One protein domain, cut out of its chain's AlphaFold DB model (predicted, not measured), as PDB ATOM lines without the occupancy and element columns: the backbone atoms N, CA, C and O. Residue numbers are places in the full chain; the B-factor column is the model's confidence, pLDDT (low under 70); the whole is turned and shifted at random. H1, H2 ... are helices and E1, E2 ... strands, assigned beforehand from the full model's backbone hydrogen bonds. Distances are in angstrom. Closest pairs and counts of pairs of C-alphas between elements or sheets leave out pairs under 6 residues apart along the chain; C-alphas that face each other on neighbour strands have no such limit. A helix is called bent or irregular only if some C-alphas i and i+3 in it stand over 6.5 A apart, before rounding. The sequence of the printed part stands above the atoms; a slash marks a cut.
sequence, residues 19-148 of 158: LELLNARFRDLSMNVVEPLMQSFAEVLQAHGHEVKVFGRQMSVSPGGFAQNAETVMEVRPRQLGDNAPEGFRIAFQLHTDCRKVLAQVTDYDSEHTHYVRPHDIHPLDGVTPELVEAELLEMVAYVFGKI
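Overview. This is residues 19 to 148 of the 158 residues of an uncharacterized protein of Rhodospirillales bacterium (UniProt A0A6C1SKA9). A twisted wall of five strands has helices over one face and its other face bare: the long bent helix H1 runs along the E1, E2 and E3 part, and H2 covers E3 and E4. This makes two layers, helices on one face of a sheet. The printed part has 130 residues, with two named helices and five named strands in the order H1 E1 E2 E3 E4 E5 H2; the sheet's order is E1 - E2 - E3 - E4 - E5, all antiparallel, and the class is mixed, helices and strands. It is compact, with a radius of gyration of the C-alphas of 14.7 A, and elongated, spanning 46 by 30 by 20 A.

Along the chain. Find C-alpha 19 at (-34.794, 19.979, 44.438), where H1, residues 19 to 47, begins. By its hydrogen bonds it was assigned as one helix, but it is bent: C-alphas 32 and 35 are 6.9 A apart. Its arms are H1a, residues 19 to 32, 19.7 A long, and H1b, residues 35 to 47, 18.1 A. Next come E1, residues 51 to 57, 19.2 A; E2, residues 68 to 77, 24.7 A, which bends by 51 degrees at residue 72; E3, residues 88 to 96, 24.5 A; E4, residues 101 to 109, 24.8 A; and E5, residues 117 to 124, 20.0 A, which bends by 54 degrees at residue 120. H2, residues 130 to 148, runs 26.7 A to C-alpha 148 at (-34.687, 35.493, 8.455).

Arrangement. Start with the sheet, a meander, each strand the antiparallel neighbour of the one before. Look for N 53 and O 75 at 2.9 A between E1 and E2, N 74 and O 91 at 2.8 A between E2 and E3, N 92 and O 105 at 2.9 A between E3 and E4, and N 102 and O 123 at 2.8 A between E4 and E5. H1a, H1b and H2 are on the same face and run along the strands. H1a is over E2 and E3 at a height of 9.1 A; its closest C-alphas to E2 are Ser 30 and Thr 72, 6.7 A. H1b is over E1 and E2 at 8.8 A; its closest C-alphas to E1 are Ala 42 and Val 52, 5.7 A. H2 is over E3 and E4 at 8.9 A; its closest C-alphas to E4 are Met 140 and Val 106, 6.5 A. The arms stand at 36 degrees, only just a steep tilt. H1b and H2 are close but not clearly touching, the closest C-alphas being Leu 37 and Glu 134, 7.0 A; they run the same way at a shallow tilt of 32 degrees, only just short of steep. H1a and H2 are apart. In H1a, H1b and H2 every O i to N i+4 pair is within hydrogen-bond range.

Size, cuts and confidence. The C-alphas farthest apart, Leu 21 and Asp 83, are 47.4 A apart. The printed part has no cut and no long link. Its mean pLDDT is 77.0; look for values under 70 at residues 58 to 69, 80 to 86, 97 to 99, 111 to 120 and 147 to 148.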
ATOM      1  N   LEU A  19     -35.647  19.480  45.514       72.31
ATOM      2  CA  LEU A  19     -34.794  19.979  44.438       72.31
ATOM      3  C   LEU A  19     -34.235  18.847  43.560       72.31
ATOM      4  O   LEU A  19     -34.179  18.984  42.339       72.31
ATOM      5  N   GLU A  20     -33.829  17.726  44.159       74.81
ATOM      6  CA  GLU A  20     -33.369  16.541  43.424       74.81
ATOM      7  C   GLU A  20     -34.507  15.924  42.603       74.81
ATOM      8  O   GLU A  20     -34.288  15.558  41.448       74.81
ATOM      9  N   LEU A  21     -35.725  15.885  43.151       79.75
ATOM     10  CA  LEU A  21     -36.919  15.429  42.436       79.75
ATOM     11  C   LEU A  21     -37.264  16.338  41.249       79.75
ATOM     12  O   LEU A  21     -37.517  15.838  40.154       79.75
ATOM     13  N   LEU A  22     -37.217  17.661  41.427       76.31
ATOM     14  CA  LEU A  22     -37.476  18.628  40.352       76.31
ATOM     15  C   LEU A  22     -36.445  18.526  39.225       76.31
ATOM     16  O   LEU A  22     -36.808  18.486  38.051       76.31
ATOM     17  N   ASN A  23     -35.161  18.435  39.574       76.31
ATOM     18  CA  ASN A  23     -34.094  18.263  38.592       76.31
ATOM     19  C   ASN A  23     -34.204  16.922  37.856       76.31
ATOM     20  O   ASN A  23     -33.976  16.872  36.649       76.31
ATOM     21  N   ALA A  24     -34.564  15.842  38.556       80.75
ATOM     22  CA  ALA A  24     -34.803  14.544  37.933       80.75
ATOM     23  C   ALA A  24     -35.989  14.601  36.963       80.75
ATOM     24  O   ALA A  24     -35.878  14.105  35.844       80.75
ATOM     25  N   ARG A  25     -37.084  15.268  37.345       83.19
ATOM     26  CA  ARG A  25     -38.263  15.430  36.490       83.19
ATOM     27  C   ARG A  25     -37.975  16.268  35.250       83.19
ATOM     28  O   ARG A  25     -38.382  15.889  34.159       83.19
ATOM     29  N   PHE A  26     -37.260  17.381  35.387       81.75
ATOM     30  CA  PHE A  26     -36.875  18.175  34.223       81.75
ATOM     31  C   PHE A  26     -35.878  17.444  33.328       81.75
ATOM     32  O   PHE A  26     -35.965  17.544  32.113       81.75
ATOM     33  N   ARG A  27     -34.945  16.677  33.903       83.19
ATOM     34  CA  ARG A  27     -34.033  15.838  33.119       83.19
ATOM     35  C   ARG A  27     -34.798  14.794  32.311       83.19
ATOM     36  O   ARG A  27     -34.501  14.617  31.138       83.19
ATOM     37  N   ASP A  28     -35.776  14.143  32.931       86.25
ATOM     38  CA  ASP A  28     -36.681  13.200  32.276       86.25
ATOM     39  C   ASP A  28     -37.456  13.871  31.130       86.25
ATOM     40  O   ASP A  28     -37.402  13.399  29.997       86.25
ATOM     41  N   LEU A  29     -38.068  15.033  31.384       85.88
ATOM     42  CA  LEU A  29     -38.719  15.851  30.355       85.88
ATOM     43  C   LEU A  29     -37.745  16.236  29.227       85.88
ATOM     44  O   LEU A  29     -38.080  16.132  28.050       85.88
ATOM     45  N   SER A  30     -36.529  16.657  29.564       85.75
ATOM     46  CA  SER A  30     -35.521  17.041  28.580       85.75
ATOM     47  C   SER A  30     -35.157  15.870  27.678       85.75
ATOM     48  O   SER A  30     -35.250  15.989  26.464       85.75
ATOM     49  N   MET A  31     -34.745  14.745  28.261       86.69
ATOM     50  CA  MET A  31     -34.215  13.605  27.512       86.69
ATOM     51  C   MET A  31     -35.290  12.879  26.702       86.69
ATOM     52  O   MET A  31     -34.995  12.357  25.633       86.69
ATOM     53  N   ASN A  32     -36.522  12.827  27.213       88.81
ATOM     54  CA  ASN A  32     -37.589  12.034  26.604       88.81
ATOM     55  C   ASN A  32     -38.542  12.856  25.732       88.81
ATOM     56  O   ASN A  32     -39.304  12.269  24.968       88.81
ATOM     57  N   VAL A  33     -38.520  14.189  25.838       89.56
ATOM     58  CA  VAL A  33     -39.455  15.067  25.120       89.56
ATOM     59  C   VAL A  33     -38.727  16.203  24.413       89.56
ATOM     60  O   VAL A  33     -38.733  16.257  23.186       89.56
ATOM     61  N   VAL A  34     -38.075  17.101  25.159       88.69
ATOM     62  CA  VAL A  34     -37.544  18.355  24.592       88.69
ATOM     63  C   VAL A  34     -36.409  18.101  23.604       88.69
ATOM     64  O   VAL A  34     -36.450  18.602  22.486       88.69
ATOM     65  N   GLU A  35     -35.400  17.327  23.998       90.50
ATOM     66  CA  GLU A  35     -34.220  17.052  23.179       90.50
ATOM     67  C   GLU A  35     -34.565  16.240  21.918       90.50
ATOM     68  O   GLU A  35     -34.166  16.678  20.838       90.50
ATOM     69  N   PRO A  36     -35.366  15.152  21.973       91.44
ATOM     70  CA  PRO A  36     -35.813  14.453  20.764       91.44
ATOM     71  C   PRO A  36     -36.599  15.337  19.787       91.44
ATOM     72  O   PRO A  36     -36.386  15.256  18.572       91.44
ATOM     73  N   LEU A  37     -37.490  16.200  20.291       90.88
ATOM     74  CA  LEU A  37     -38.243  17.129  19.446       90.88
ATOM     75  C   LEU A  37     -37.312  18.175  18.828       90.88
ATOM     76  O   LEU A  37     -37.305  18.334  17.609       90.88
ATOM     77  N   MET A  38     -36.462  18.825  19.626       92.00
ATOM     78  CA  MET A  38     -35.456  19.765  19.120       92.00
ATOM     79  C   MET A  38     -34.552  19.126  18.068       92.00
ATOM     80  O   MET A  38     -34.267  19.757  17.056       92.00
ATOM     81  N   GLN A  39     -34.130  17.880  18.275       92.94
ATOM     82  CA  GLN A  39     -33.302  17.148  17.324       92.94
ATOM     83  C   GLN A  39     -34.049  16.888  16.009       92.94
ATOM     84  O   GLN A  39     -33.485  17.100  14.938       92.94
ATOM     85  N   SER A  40     -35.332  16.524  16.076       91.25
ATOM     86  CA  SER A  40     -36.176  16.329  14.888       91.25
ATOM     87  C   SER A  40     -36.325  17.625  14.084       91.25
ATOM     88  O   SER A  40     -36.169  17.631  12.863       91.25
ATOM     89  N   PHE A  41     -36.554  18.756  14.760       88.31
ATOM     90  CA  PHE A  41     -36.550  20.069  14.112       88.31
ATOM     91  C   PHE A  41     -35.172  20.406  13.537       88.31
ATOM     92  O   PHE A  41     -35.079  20.839  12.392       88.31
ATOM     93  N   ALA A  42     -34.095  20.170  14.288       89.81
ATOM     94  CA  ALA A  42     -32.732  20.429  13.843       89.81
ATOM     95  C   ALA A  42     -32.391  19.678  12.552       89.81
ATOM     96  O   ALA A  42     -31.813  20.279  11.650       89.81
ATOM     97  N   GLU A  43     -32.796  18.416  12.420       91.50
ATOM     98  CA  GLU A  43     -32.612  17.625  11.198       91.50
ATOM     99  C   GLU A  43     -33.330  18.252   9.998       91.50
ATOM    100  O   GLU A  43     -32.743  18.391   8.921       91.50
ATOM    101  N   VAL A  44     -34.572  18.710  10.185       89.00
ATOM    102  CA  VAL A  44     -35.326  19.418   9.139       89.00
ATOM    103  C   VAL A  44     -34.616  20.716   8.748       89.00
ATOM    104  O   VAL A  44     -34.437  20.986   7.561       89.00
ATOM    105  N   LEU A  45     -34.166  21.514   9.714       86.44
ATOM    106  CA  LEU A  45     -33.454  22.770   9.459       86.44
ATOM    107  C   LEU A  45     -32.116  22.534   8.743       86.44
ATOM    108  O   LEU A  45     -31.791  23.227   7.777       86.44
ATOM    109  N   GLN A  46     -31.358  21.524   9.161       88.62
ATOM    110  CA  GLN A  46     -30.107  21.131   8.515       88.62
ATOM    111  C   GLN A  46     -30.336  20.675   7.071       88.62
ATOM    112  O   GLN A  46     -29.575  21.063   6.184       88.62
ATOM    113  N   ALA A  47     -31.421  19.941   6.798       87.19
ATOM    114  CA  ALA A  47     -31.801  19.556   5.437       87.19
ATOM    115  C   ALA A  47     -32.099  20.767   4.530       87.19
ATOM    116  O   ALA A  47     -31.880  20.703   3.321       87.19
ATOM    117  N   HIS A  48     -32.532  21.894   5.107       84.19
ATOM    118  CA  HIS A  48     -32.733  23.163   4.394       84.19
ATOM    119  C   HIS A  48     -31.461  24.036   4.327       84.19
ATOM    120  O   HIS A  48     -31.466  25.116   3.728       84.19
ATOM    121  N   GLY A  49     -30.338  23.550   4.867       84.69
ATOM    122  CA  GLY A  49     -29.019  24.176   4.774       84.69
ATOM    123  C   GLY A  49     -28.674  25.138   5.912       84.69
ATOM    124  O   GLY A  49     -27.716  25.896   5.771       84.69
ATOM    125  N   HIS A  50     -29.433  25.133   7.010       86.69
ATOM    126  CA  HIS A  50     -29.100  25.873   8.231       86.69
ATOM    127  C   HIS A  50     -28.070  25.093   9.064       86.69
ATOM    128  O   HIS A  50     -28.137  23.865   9.135       86.69
ATOM    129  N   GLU A  51     -27.136  25.770   9.738       88.69
ATOM    130  CA  GLU A  51     -26.292  25.082  10.725       88.69
ATOM    131  C   GLU A  51     -27.053  25.020  12.048       88.69
ATOM    132  O   GLU A  51     -27.382  26.056  12.621       88.69
ATOM    133  N   VAL A  52     -27.330  23.818  12.549       90.69
ATOM    134  CA  VAL A  52     -28.059  23.644  13.813       90.69
ATOM    135  C   VAL A  52     -27.286  22.749  14.763       90.69
ATOM    136  O   VAL A  52     -26.692  21.757  14.335       90.69
ATOM    137  N   LYS A  53     -27.294  23.094  16.051       91.06
ATOM    138  CA  LYS A  53     -26.726  22.291  17.138       91.06
ATOM    139  C   LYS A  53     -27.709  22.221  18.293       91.06
ATOM    140  O   LYS A  53     -28.169  23.256  18.759       91.06
ATOM    141  N   VAL A  54     -27.973  21.013  18.780       89.88
ATOM    142  CA  VAL A  54     -28.777  20.775  19.983       89.88
ATOM    143  C   VAL A  54     -27.860  20.255  21.082       89.88
ATOM    144  O   VAL A  54     -27.022  19.389  20.830       89.88
ATOM    145  N   PHE A  55     -27.958  20.813  22.286       87.00
ATOM    146  CA  PHE A  55     -27.187  20.353  23.439       87.00
ATOM    147  C   PHE A  55     -27.854  20.726  24.766       87.00
ATOM    148  O   PHE A  55     -28.492  21.771  24.905       87.00
ATOM    149  N   GLY A  56     -27.643  19.887  25.780       81.12
ATOM    150  CA  GLY A  56     -27.978  20.203  27.166       81.12
ATOM    151  C   GLY A  56     -26.849  20.958  27.870       81.12
ATOM    152  O   GLY A  56     -25.665  20.677  27.669       81.12
ATOM    153  N   ARG A  57     -27.199  21.894  28.750       74.75
ATOM    154  CA  ARG A  57     -26.282  22.527  29.705       74.75
ATOM    155  C   ARG A  57     -26.813  22.364  31.121       74.75
ATOM    156  O   ARG A  57     -27.947  22.719  31.424       74.75
ATOM    157  N   GLN A  58     -25.953  21.875  32.010       65.75
ATOM    158  CA  GLN A  58     -26.138  22.089  33.442       65.75
ATOM    159  C   GLN A  58     -25.588  23.477  33.751       65.75
ATOM    160  O   GLN A  58     -24.403  23.728  33.534       65.75
ATOM    161  N   MET A  59     -26.452  24.396  34.175       61.03
ATOM    162  CA  MET A  59     -26.019  25.742  34.537       61.03
ATOM    163  C   MET A  59     -25.733  25.807  36.033       61.03
ATOM    164  O   MET A  59     -26.440  25.227  36.854       61.03
ATOM    165  N   SER A  60     -24.657  26.505  36.379       52.22
ATOM    166  CA  SER A  60     -24.379  26.929  37.743       52.22
ATOM    167  C   SER A  60     -24.820  28.383  37.871       52.22
ATOM    168  O   SER A  60     -24.203  29.236  37.243       52.22
ATOM    169  N   VAL A  61     -25.878  28.619  38.654       50.22
ATOM    170  CA  VAL A  61     -26.364  29.901  39.210       50.22
ATOM    171  C   VAL A  61     -26.210  31.132  38.296       50.22
ATOM    172  O   VAL A  61     -25.119  31.663  38.103       50.22
ATOM    173  N   SER A  62     -27.333  31.666  37.811       43.06
ATOM    174  CA  SER A  62     -27.339  32.884  36.992       43.06
ATOM    175  C   SER A  62     -27.031  34.162  37.805       43.06
ATOM    176  O   SER A  62     -27.373  34.235  38.995       43.06
ATOM    177  N   PRO A  63     -26.419  35.203  37.199       37.97
ATOM    178  CA  PRO A  63     -26.252  36.508  37.839       37.97
ATOM    179  C   PRO A  63     -27.635  37.141  38.046       37.97
ATOM    180  O   PRO A  63     -28.301  37.518  37.088       37.97
ATOM    181  N   GLY A  64     -28.088  37.210  39.296       46.97
ATOM    182  CA  GLY A  64     -29.458  37.613  39.648       46.97
ATOM    183  C   GLY A  64     -30.082  36.774  40.763       46.97
ATOM    184  O   GLY A  64     -31.134  37.137  41.277       46.97
ATOM    185  N   GLY A  65     -29.424  35.685  41.178       39.66
ATOM    186  CA  GLY A  65     -29.858  34.875  42.320       39.66
ATOM    187  C   GLY A  65     -30.927  33.837  41.987       39.66
ATOM    188  O   GLY A  65     -31.368  33.135  42.889       39.66
ATOM    189  N   PHE A  66     -31.301  33.700  40.711       45.28
ATOM    190  CA  PHE A  66     -32.141  32.601  40.251       45.28
ATOM    191  C   PHE A  66     -31.271  31.372  39.980       45.28
ATOM    192  O   PHE A  66     -30.326  31.417  39.176       45.28
ATOM    193  N   ALA A  67     -31.583  30.265  40.651       49.97
ATOM    194  CA  ALA A  67     -30.928  28.985  40.420       49.97
ATOM    195  C   ALA A  67     -31.442  28.382  39.100       49.97
ATOM    196  O   ALA A  67     -32.389  27.600  39.065       49.97
ATOM    197  N   GLN A  68     -30.839  28.788  37.982       56.75
ATOM    198  CA  GLN A  68     -30.995  28.092  36.705       56.75
ATOM    199  C   GLN A  68     -30.113  26.845  36.753       56.75
ATOM    200  O   GLN A  68     -28.892  26.966  36.782       56.75
ATOM    201  N   ASN A  69     -30.727  25.662  36.813       63.81
ATOM    202  CA  ASN A  69     -30.003  24.415  37.097       63.81
ATOM    203  C   ASN A  69     -29.833  23.515  35.866       63.81
ATOM    204  O   ASN A  69     -28.883  22.732  35.792       63.81
ATOM    205  N   ALA A  70     -30.719  23.630  34.879       70.19
ATOM    206  CA  ALA A  70     -30.659  22.839  33.659       70.19
ATOM    207  C   ALA A  70     -31.341  23.565  32.498       70.19
ATOM    208  O   ALA A  70     -32.352  24.246  32.679       70.19
ATOM    209  N   GLU A  71     -30.780  23.395  31.309       84.50
ATOM    210  CA  GLU A  71     -31.289  23.973  30.078       84.50
ATOM    211  C   GLU A  71     -31.020  23.039  28.899       84.50
ATOM    212  O   GLU A  71     -29.939  22.453  28.800       84.50
ATOM    213  N   THR A  72     -31.979  22.963  27.983       85.69
ATOM    214  CA  THR A  72     -31.828  22.306  26.679       85.69
ATOM    215  C   THR A  72     -31.885  23.375  25.608       85.69
ATOM    216  O   THR A  72     -32.817  24.178  25.589       85.69
ATOM    217  N   VAL A  73     -30.861  23.422  24.762       88.81
ATOM    218  CA  VAL A  73     -30.624  24.509  23.814       88.81
ATOM    219  C   VAL A  73     -30.563  23.965  22.397       88.81
ATOM    220  O   VAL A  73     -29.869  22.985  22.144       88.81
ATOM    221  N   MET A  74     -31.202  24.673  21.471       91.25
ATOM    222  CA  MET A  74     -30.997  24.565  20.035       91.25
ATOM    223  C   MET A  74     -30.431  25.888  19.503       91.25
ATOM    224  O   MET A  74     -31.104  26.917  19.517       91.25
ATOM    225  N   GLU A  75     -29.186  25.865  19.041       90.25
ATOM    226  CA  GLU A  75     -28.557  26.974  18.320       90.25
ATOM    227  C   GLU A  75     -28.789  26.798  16.821       90.25
ATOM    228  O   GLU A  75     -28.479  25.744  16.267       90.25
ATOM    229  N   VAL A  76     -29.311  27.831  16.165       87.75
ATOM    230  CA  VAL A  76     -29.617  27.863  14.734       87.75
ATOM    231  C   VAL A  76     -28.842  29.009  14.104       87.75
ATOM    232  O   VAL A  76     -29.105  30.173  14.392       87.75
ATOM    233  N   ARG A  77     -27.920  28.703  13.197       86.44
ATOM    234  CA  ARG A  77     -27.327  29.692  12.298       86.44
ATOM    235  C   ARG A  77     -28.028  29.607  10.954       86.44
ATOM    236  O   ARG A  77     -27.977  28.559  10.295       86.44
ATOM    237  N   PRO A  78     -28.716  30.678  10.539       80.50
ATOM    238  CA  PRO A  78     -29.364  30.705   9.249       80.50
ATOM    239  C   PRO A  78     -28.352  30.459   8.137       80.50
ATOM    240  O   PRO A  78     -27.239  30.983   8.176       80.50
ATOM    241  N   ARG A  79     -28.752  29.718   7.100       79.62
ATOM    242  CA  ARG A  79     -28.041  29.784   5.827       79.62
ATOM    243  C   ARG A  79     -27.969  31.257   5.419       79.62
ATOM    244  O   ARG A  79     -29.004  31.918   5.406       79.62
ATOM    245  N   GLN A  80     -26.780  31.777   5.111       66.44
ATOM    246  CA  GLN A  80     -26.634  33.176   4.697       66.44
ATOM    247  C   GLN A  80     -27.543  33.472   3.492       66.44
ATOM    248  O   GLN A  80     -27.360  32.908   2.412       66.44
ATOM    249  N   LEU A  81     -28.530  34.348   3.700       55.72
ATOM    250  CA  LEU A  81     -29.483  34.811   2.682       55.72
ATOM    251  C   LEU A  81     -29.310  36.308   2.352       55.72
ATOM    252  O   LEU A  81     -30.163  36.899   1.694       55.72
ATOM    253  N   GLY A  82     -28.198  36.923   2.767       53.94
ATOM    254  CA  GLY A  82     -27.850  38.311   2.454       53.94
ATOM    255  C   GLY A  82     -27.058  38.993   3.573       53.94
ATOM    256  O   GLY A  82     -26.864  38.414   4.638       53.94
ATOM    257  N   ASP A  83     -26.647  40.240   3.330       55.97
ATOM    258  CA  ASP A  83     -25.721  41.003   4.188       55.97
ATOM    259  C   ASP A  83     -26.302  41.436   5.558       55.97
ATOM    260  O   ASP A  83     -25.576  41.996   6.370       55.97
ATOM    261  N   ASN A  84     -27.590  41.171   5.839       56.00
ATOM    262  CA  ASN A  84     -28.310  41.645   7.039       56.00
ATOM    263  C   ASN A  84     -28.986  40.532   7.876       56.00
ATOM    264  O   ASN A  84     -29.827  40.837   8.724       56.00
ATOM    265  N   ALA A  85     -28.708  39.249   7.628       56.50
ATOM    266  CA  ALA A  85     -29.288  38.174   8.441       56.50
ATOM    267  C   ALA A  85     -28.596  38.098   9.824       56.50
ATOM    268  O   ALA A  85     -27.371  38.224   9.870       56.50
ATOM    269  N   PRO A  86     -29.328  37.860  10.933       60.69
ATOM    270  CA  PRO A  86     -28.716  37.584  12.234       60.69
ATOM    271  C   PRO A  86     -27.724  36.425  12.133       60.69
ATOM    272  O   PRO A  86     -28.000  35.437  11.443       60.69
ATOM    273  N   GLU A  87     -26.591  36.520  12.831       74.50
ATOM    274  CA  GLU A  87     -25.566  35.467  12.792       74.50
ATOM    275  C   GLU A  87     -26.065  34.156  13.407       74.50
ATOM    276  O   GLU A  87     -25.649  33.068  12.993       74.50
ATOM    277  N   GLY A  88     -26.996  34.237  14.359       82.44
ATOM    278  CA  GLY A  88     -27.769  33.082  14.771       82.44
ATOM    279  C   GLY A  88     -28.828  33.355  15.827       82.44
ATOM    280  O   GLY A  88     -29.017  34.462  16.326       82.44
ATOM    281  N   PHE A  89     -29.540  32.284  16.140       86.00
ATOM    282  CA  PHE A  89     -30.628  32.230  17.093       86.00
ATOM    283  C   PHE A  89     -30.382  31.097  18.074       86.00
ATOM    284  O   PHE A  89     -29.766  30.082  17.752       86.00
ATOM    285  N   ARG A  90     -30.910  31.253  19.277       87.75
ATOM    286  CA  ARG A  90     -30.873  30.266  20.338       87.75
ATOM    287  C   ARG A  90     -32.284  30.064  20.855       87.75
ATOM    288  O   ARG A  90     -32.865  30.990  21.408       87.75
ATOM    289  N   ILE A  91     -32.805  28.860  20.694       88.50
ATOM    290  CA  ILE A  91     -34.075  28.420  21.269       88.50
ATOM    291  C   ILE A  91     -33.740  27.572  22.488       88.50
ATOM    292  O   ILE A  91     -32.885  26.690  22.400       88.50
ATOM    293  N   ALA A  92     -34.365  27.827  23.632       88.38
ATOM    294  CA  ALA A  92     -34.056  27.077  24.839       88.38
ATOM    295  C   ALA A  92     -35.263  26.832  25.741       88.38
ATOM    296  O   ALA A  92     -36.132  27.689  25.875       88.38
ATOM    297  N   PHE A  93     -35.244  25.679  26.411       87.88
ATOM    298  CA  PHE A  93     -36.115  25.367  27.541       87.88
ATOM    299  C   PHE A  93     -35.270  25.340  28.812       87.88
ATOM    300  O   PHE A  93     -34.339  24.542  28.927       87.88
ATOM    301  N   GLN A  94     -35.586  26.215  29.762       85.88
ATOM    302  CA  GLN A  94     -34.838  26.403  31.003       85.88
ATOM    303  C   GLN A  94     -35.674  26.009  32.218       85.88
ATOM    304  O   GLN A  94     -36.793  26.490  32.382       85.88
ATOM    305  N   LEU A  95     -35.113  25.200  33.120       81.50
ATOM    306  CA  LEU A  95     -35.723  24.951  34.423       81.50
ATOM    307  C   LEU A  95     -35.412  26.090  35.393       81.50
ATOM    308  O   LEU A  95     -34.258  26.307  35.774       81.50
ATOM    309  N   HIS A  96     -36.467  26.726  35.893       76.44
ATOM    310  CA  HIS A  96     -36.413  27.632  37.030       76.44
ATOM    311  C   HIS A  96     -36.883  26.893  38.285       76.44
ATOM    312  O   HIS A  96     -38.085  26.738  38.534       76.44
ATOM    313  N   THR A  97     -35.933  26.414  39.093       65.31
ATOM    314  CA  THR A  97     -36.248  25.586  40.270       65.31
ATOM    315  C   THR A  97     -36.948  26.355  41.377       65.31
ATOM    316  O   THR A  97     -37.765  25.773  42.086       65.31
ATOM    317  N   ASP A  98     -36.698  27.660  41.480       65.25
ATOM    318  CA  ASP A  98     -37.268  28.514  42.528       65.25
ATOM    319  C   ASP A  98     -38.790  28.669  42.386       65.25
ATOM    320  O   ASP A  98     -39.491  28.938  43.359       65.25
ATOM    321  N   CYS A  99     -39.322  28.459  41.177       66.25
ATOM    322  CA  CYS A  99     -40.746  28.589  40.881       66.25
ATOM    323  C   CYS A  99     -41.373  27.348  40.230       66.25
ATOM    324  O   CYS A  99     -42.537  27.417  39.844       66.25
ATOM    325  N   ARG A 100     -40.645  26.219  40.148       78.19
ATOM    326  CA  ARG A 100     -41.086  24.961  39.505       78.19
ATOM    327  C   ARG A 100     -41.645  25.190  38.098       78.19
ATOM    328  O   ARG A 100     -42.696  24.657  37.743       78.19
ATOM    329  N   LYS A 101     -40.961  26.019  37.312       83.50
ATOM    330  CA  LYS A 101     -41.399  26.409  35.971       83.50
ATOM    331  C   LYS A 101     -40.346  26.096  34.923       83.50
ATOM    332  O   LYS A 101     -39.151  26.102  35.213       83.50
ATOM    333  N   VAL A 102     -40.812  25.853  33.710       85.06
ATOM    334  CA  VAL A 102     -40.006  25.766  32.501       85.06
ATOM    335  C   VAL A 102     -40.236  27.038  31.699       85.06
ATOM    336  O   VAL A 102     -41.374  27.378  31.387       85.06
ATOM    337  N   LEU A 103     -39.158  27.753  31.407       85.56
ATOM    338  CA  LEU A 103     -39.161  28.912  30.524       85.56
ATOM    339  C   LEU A 103     -38.791  28.448  29.117       85.56
ATOM    340  O   LEU A 103     -37.697  27.913  28.931       85.56
ATOM    341  N   ALA A 104     -39.673  28.680  28.150       86.44
ATOM    342  CA  ALA A 104     -39.341  28.627  26.734       86.44
ATOM    343  C   ALA A 104     -38.853  30.016  26.300       86.44
ATOM    344  O   ALA A 104     -39.476  31.032  26.615       86.44
ATOM    345  N   GLN A 105     -37.712  30.093  25.622       85.31
ATOM    346  CA  GLN A 105     -37.124  31.371  25.224       85.31
ATOM    347  C   GLN A 105     -36.454  31.307  23.856       85.31
ATOM    348  O   GLN A 105     -35.875  30.285  23.476       85.31
ATOM    349  N   VAL A 106     -36.453  32.453  23.175       85.44
ATOM    350  CA  VAL A 106     -35.658  32.690  21.968       85.44
ATOM    351  C   VAL A 106     -34.750  33.888  22.190       85.44
ATOM    352  O   VAL A 106     -35.196  34.943  22.645       85.44
ATOM    353  N   THR A 107     -33.487  33.722  21.818       83.50
ATOM    354  CA  THR A 107     -32.474  34.774  21.846       83.50
ATOM    355  C   THR A 107     -31.807  34.861  20.484       83.50
ATOM    356  O   THR A 107     -31.260  33.868  20.009       83.50
ATOM    357  N   ASP A 108     -31.822  36.025  19.849       81.62
ATOM    358  CA  ASP A 108     -30.966  36.338  18.705       81.62
ATOM    359  C   ASP A 108     -29.615  36.895  19.175       81.62
ATOM    360  O   ASP A 108     -29.506  37.552  20.216       81.62
ATOM    361  N   TYR A 109     -28.558  36.575  18.429       73.06
ATOM    362  CA  TYR A 109     -27.215  37.083  18.679       73.06
ATOM    363  C   TYR A 109     -26.546  37.516  17.372       73.06
ATOM    364  O   TYR A 109     -26.689  36.868  16.329       73.06
ATOM    365  N   ASP A 110     -25.800  38.615  17.452       70.56
ATOM    366  CA  ASP A 110     -24.833  39.039  16.443       70.56
ATOM    367  C   ASP A 110     -23.407  38.942  17.024       70.56
ATOM    368  O   ASP A 110     -23.229  38.657  18.215       70.56
ATOM    369  N   SER A 111     -22.377  39.102  16.190       57.38
ATOM    370  CA  SER A 111     -20.969  38.968  16.602       57.38
ATOM    371  C   SER A 111     -20.521  39.997  17.642       57.38
ATOM    372  O   SER A 111     -19.500  39.783  18.301       57.38
ATOM    373  N   GLU A 112     -21.262  41.092  17.816       53.81
ATOM    374  CA  GLU A 112     -20.891  42.220  18.671       53.81
ATOM    375  C   GLU A 112     -21.807  42.376  19.905       53.81
ATOM    376  O   GLU A 112     -21.403  42.999  20.889       53.81
ATOM    377  N   HIS A 113     -23.002  41.774  19.909       48.91
ATOM    378  CA  HIS A 113     -24.063  41.986  20.893       48.91
ATOM    379  C   HIS A 113     -24.943  40.739  21.120       48.91
ATOM    380  O   HIS A 113     -25.459  40.099  20.204       48.91
ATOM    381  N   THR A 114     -25.210  40.426  22.393       51.69
ATOM    382  CA  THR A 114     -26.216  39.426  22.802       51.69
ATOM    383  C   THR A 114     -27.547  40.117  23.092       51.69
ATOM    384  O   THR A 114     -27.864  40.336  24.260       51.69
ATOM    385  N   HIS A 115     -28.323  40.531  22.087       61.53
ATOM    386  CA  HIS A 115     -29.479  41.393  22.365       61.53
ATOM    387  C   HIS A 115     -30.741  41.108  21.538       61.53
ATOM    388  O   HIS A 115     -31.105  41.913  20.694       61.53
ATOM    389  N   TYR A 116     -31.509  40.091  21.944       53.09
ATOM    390  CA  TYR A 116     -32.899  40.235  22.418       53.09
ATOM    391  C   TYR A 116     -33.379  38.910  23.032       53.09
ATOM    392  O   TYR A 116     -33.718  37.961  22.335       53.09
ATOM    393  N   VAL A 117     -33.428  38.824  24.364       57.91
ATOM    394  CA  VAL A 117     -34.062  37.674  25.030       57.91
ATOM    395  C   VAL A 117     -35.561  37.929  25.038       57.91
ATOM    396  O   VAL A 117     -36.031  38.804  25.770       57.91
ATOM    397  N   ARG A 118     -36.324  37.189  24.233       59.72
ATOM    398  CA  ARG A 118     -37.773  37.125  24.418       59.72
ATOM    399  C   ARG A 118     -38.107  35.866  25.205       59.72
ATOM    400  O   ARG A 118     -37.984  34.775  24.641       59.72
ATOM    401  N   PRO A 119     -38.530  35.985  26.478       60.09
ATOM    402  CA  PRO A 119     -39.275  34.893  27.080       60.09
ATOM    403  C   PRO A 119     -40.505  34.665  26.196       60.09
ATOM    404  O   PRO A 119     -41.248  35.613  25.930       60.09
ATOM    405  N   HIS A 120     -40.639  33.452  25.668       64.75
ATOM    406  CA  HIS A 120     -41.754  33.080  24.806       64.75
ATOM    407  C   HIS A 120     -42.963  32.781  25.687       64.75
ATOM    408  O   HIS A 120     -43.952  33.507  25.628       64.75
ATOM    409  N   ASP A 121     -42.805  31.847  26.627       74.88
ATOM    410  CA  ASP A 121     -43.790  31.592  27.675       74.88
ATOM    411  C   ASP A 121     -43.163  30.880  28.895       74.88
ATOM    412  O   ASP A 121     -42.033  30.376  28.850       74.88
ATOM    413  N   ILE A 122     -43.876  30.877  30.023       83.25
ATOM    414  CA  ILE A 122     -43.453  30.257  31.278       83.25
ATOM    415  C   ILE A 122     -44.510  29.268  31.770       83.25
ATOM    416  O   ILE A 122     -45.560  29.647  32.295       83.25
ATOM    417  N   HIS A 123     -44.144  27.990  31.766       84.12
ATOM    418  CA  HIS A 123     -45.047  26.882  32.068       84.12
ATOM    419  C   HIS A 123     -44.743  26.240  33.421       84.12
ATOM    420  O   HIS A 123     -43.573  26.048  33.751       84.12
ATOM    421  N   PRO A 124     -45.744  25.864  34.236       86.81
ATOM    422  CA  PRO A 124     -45.515  24.994  35.388       86.81
ATOM    423  C   PRO A 124     -44.906  23.663  34.932       86.81
ATOM    424  O   PRO A 124     -45.436  23.048  34.014       86.81
ATOM    425  N   LEU A 125     -43.843  23.187  35.590       84.06
ATOM    426  CA  LEU A 125     -43.123  21.962  35.202       84.06
ATOM    427  C   LEU A 125     -44.053  20.745  35.076       84.06
ATOM    428  O   LEU A 125     -43.907  19.950  34.153       84.06
ATOM    429  N   ASP A 126     -45.025  20.625  35.980       83.44
ATOM    430  CA  ASP A 126     -45.986  19.517  35.992       83.44
ATOM    431  C   ASP A 126     -47.023  19.596  34.857       83.44
ATOM    432  O   ASP A 126     -47.667  18.598  34.542       83.44
ATOM    433  N   GLY A 127     -47.184  20.771  34.242       83.38
ATOM    434  CA  GLY A 127     -48.079  21.008  33.109       83.38
ATOM    435  C   GLY A 127     -47.398  20.907  31.745       83.38
ATOM    436  O   GLY A 127     -48.080  21.045  30.734       83.38
ATOM    437  N   VAL A 128     -46.079  20.678  31.693       85.44
ATOM    438  CA  VAL A 128     -45.357  20.573  30.421       85.44
ATOM    439  C   VAL A 128     -45.567  19.189  29.811       85.44
ATOM    440  O   VAL A 128     -45.054  18.188  30.316       85.44
ATOM    441  N   THR A 129     -46.316  19.144  28.711       87.25
ATOM    442  CA  THR A 129     -46.553  17.936  27.910       87.25
ATOM    443  C   THR A 129     -45.759  17.984  26.599       87.25
ATOM    444  O   THR A 129     -45.296  19.059  26.207       87.25
ATOM    445  N   PRO A 130     -45.586  16.849  25.894       87.69
ATOM    446  CA  PRO A 130     -44.975  16.838  24.565       87.69
ATOM    447  C   PRO A 130     -45.642  17.781  23.568       87.69
ATOM    448  O   PRO A 130     -44.945  18.482  22.844       87.69
ATOM    449  N   GLU A 131     -46.970  17.857  23.585       88.50
ATOM    450  CA  GLU A 131     -47.747  18.700  22.673       88.50
ATOM    451  C   GLU A 131     -47.499  20.184  22.950       88.50
ATOM    452  O   GLU A 131     -47.372  20.978  22.022       88.50
ATOM    453  N   LEU A 132     -47.381  20.560  24.229       88.50
ATOM    454  CA  LEU A 132     -47.003  21.917  24.605       88.50
ATOM    455  C   LEU A 132     -45.589  22.244  24.120       88.50
ATOM    456  O   LEU A 132     -45.382  23.277  23.499       88.50
ATOM    457  N   VAL A 133     -44.617  21.358  24.359       86.94
ATOM    458  CA  VAL A 133     -43.230  21.569  23.905       86.94
ATOM    459  C   VAL A 133     -43.165  21.716  22.385       86.94
ATOM    460  O   VAL A 133     -42.440  22.576  21.889       86.94
ATOM    461  N   GLU A 134     -43.924  20.908  21.646       87.94
ATOM    462  CA  GLU A 134     -44.018  20.995  20.190       87.94
ATOM    463  C   GLU A 134     -44.617  22.331  19.733       87.94
ATOM    464  O   GLU A 134     -44.037  22.984  18.864       87.94
ATOM    465  N   ALA A 135     -45.725  22.771  20.335       87.56
ATOM    466  CA  ALA A 135     -46.357  24.051  20.016       87.56
ATOM    467  C   ALA A 135     -45.402  25.232  20.260       87.56
ATOM    468  O   ALA A 135     -45.200  26.068  19.379       87.56
ATOM    469  N   GLU A 136     -44.741  25.246  21.416       88.62
ATOM    470  CA  GLU A 136     -43.751  26.262  21.783       88.62
ATOM    471  C   GLU A 136     -42.570  26.266  20.803       88.62
ATOM    472  O   GLU A 136     -42.150  27.319  20.322       88.62
ATOM    473  N   LEU A 137     -42.040  25.087  20.454       86.69
ATOM    474  CA  LEU A 137     -40.971  24.956  19.462       86.69
ATOM    475  C   LEU A 137     -41.393  25.485  18.091       86.69
ATOM    476  O   LEU A 137     -40.625  26.220  17.473       86.69
ATOM    477  N   LEU A 138     -42.594  25.144  17.624       87.19
ATOM    478  CA  LEU A 138     -43.124  25.607  16.342       87.19
ATOM    479  C   LEU A 138     -43.234  27.127  16.295       87.19
ATOM    480  O   LEU A 138     -42.778  27.737  15.328       87.19
ATOM    481  N   GLU A 139     -43.793  27.746  17.333       84.69
ATOM    482  CA  GLU A 139     -43.927  29.201  17.405       84.69
ATOM    483  C   GLU A 139     -42.564  29.900  17.441       84.69
ATOM    484  O   GLU A 139     -42.327  30.855  16.694       84.69
ATOM    485  N   MET A 140     -41.633  29.391  18.251       87.00
ATOM    486  CA  MET A 140     -40.274  29.924  18.353       87.00
ATOM    487  C   MET A 140     -39.501  29.787  17.035       87.00
ATOM    488  O   MET A 140     -38.845  30.733  16.593       87.00
ATOM    489  N   VAL A 141     -39.601  28.638  16.363       82.62
ATOM    490  CA  VAL A 141     -38.997  28.413  15.042       82.62
ATOM    491  C   VAL A 141     -39.648  29.314  13.993       82.62
ATOM    492  O   VAL A 141     -38.941  29.937  13.198       82.62
ATOM    493  N   ALA A 142     -40.974  29.460  14.005       81.12
ATOM    494  CA  ALA A 142     -41.680  30.344  13.084       81.12
ATOM    495  C   ALA A 142     -41.252  31.805  13.254       81.12
ATOM    496  O   ALA A 142     -41.061  32.512  12.263       81.12
ATOM    497  N   TYR A 143     -41.025  32.249  14.493       79.12
ATOM    498  CA  TYR A 143     -40.450  33.561  14.774       79.12
ATOM    499  C   TYR A 143     -39.049  33.714  14.173       79.12
ATOM    500  O   TYR A 143     -38.786  34.704  13.482       79.12
ATOM    501  N   VAL A 144     -38.162  32.738  14.399       76.88
ATOM    502  CA  VAL A 144     -36.801  32.723  13.835       76.88
ATOM    503  C   VAL A 144     -36.857  32.877  12.313       76.88
ATOM    504  O   VAL A 144     -36.190  33.744  11.751       76.88
ATOM    505  N   PHE A 145     -37.724  32.127  11.635       72.31
ATOM    506  CA  PHE A 145     -37.875  32.223  10.183       72.31
ATOM    507  C   PHE A 145     -38.522  33.510   9.693       72.31
ATOM    508  O   PHE A 145     -38.026  34.086   8.728       72.31
ATOM    509  N   GLY A 146     -39.562  34.010  10.361       70.00
ATOM    510  CA  GLY A 146     -40.171  35.294  10.011       70.00
ATOM    511  C   GLY A 146     -39.188  36.467  10.118       70.00
ATOM    512  O   GLY A 146     -39.379  37.499   9.473       70.00
ATOM    513  N   LYS A 147     -38.116  36.316  10.908       65.56
ATOM    514  CA  LYS A 147     -36.995  37.264  10.985       65.56
ATOM    515  C   LYS A 147     -35.949  37.070   9.888       65.56
ATOM    516  O   LYS A 147     -35.413  38.064   9.410       65.56
ATOM    517  N   ILE A 148     -35.662  35.827   9.505       56.22
ATOM    518  CA  ILE A 148     -34.687  35.493   8.455       56.22
ATOM    519  C   ILE A 148     -35.231  35.844   7.064       56.22
ATOM    520  O   ILE A 148     -34.492  36.365   6.232       56.22
TER     521      ILE A 148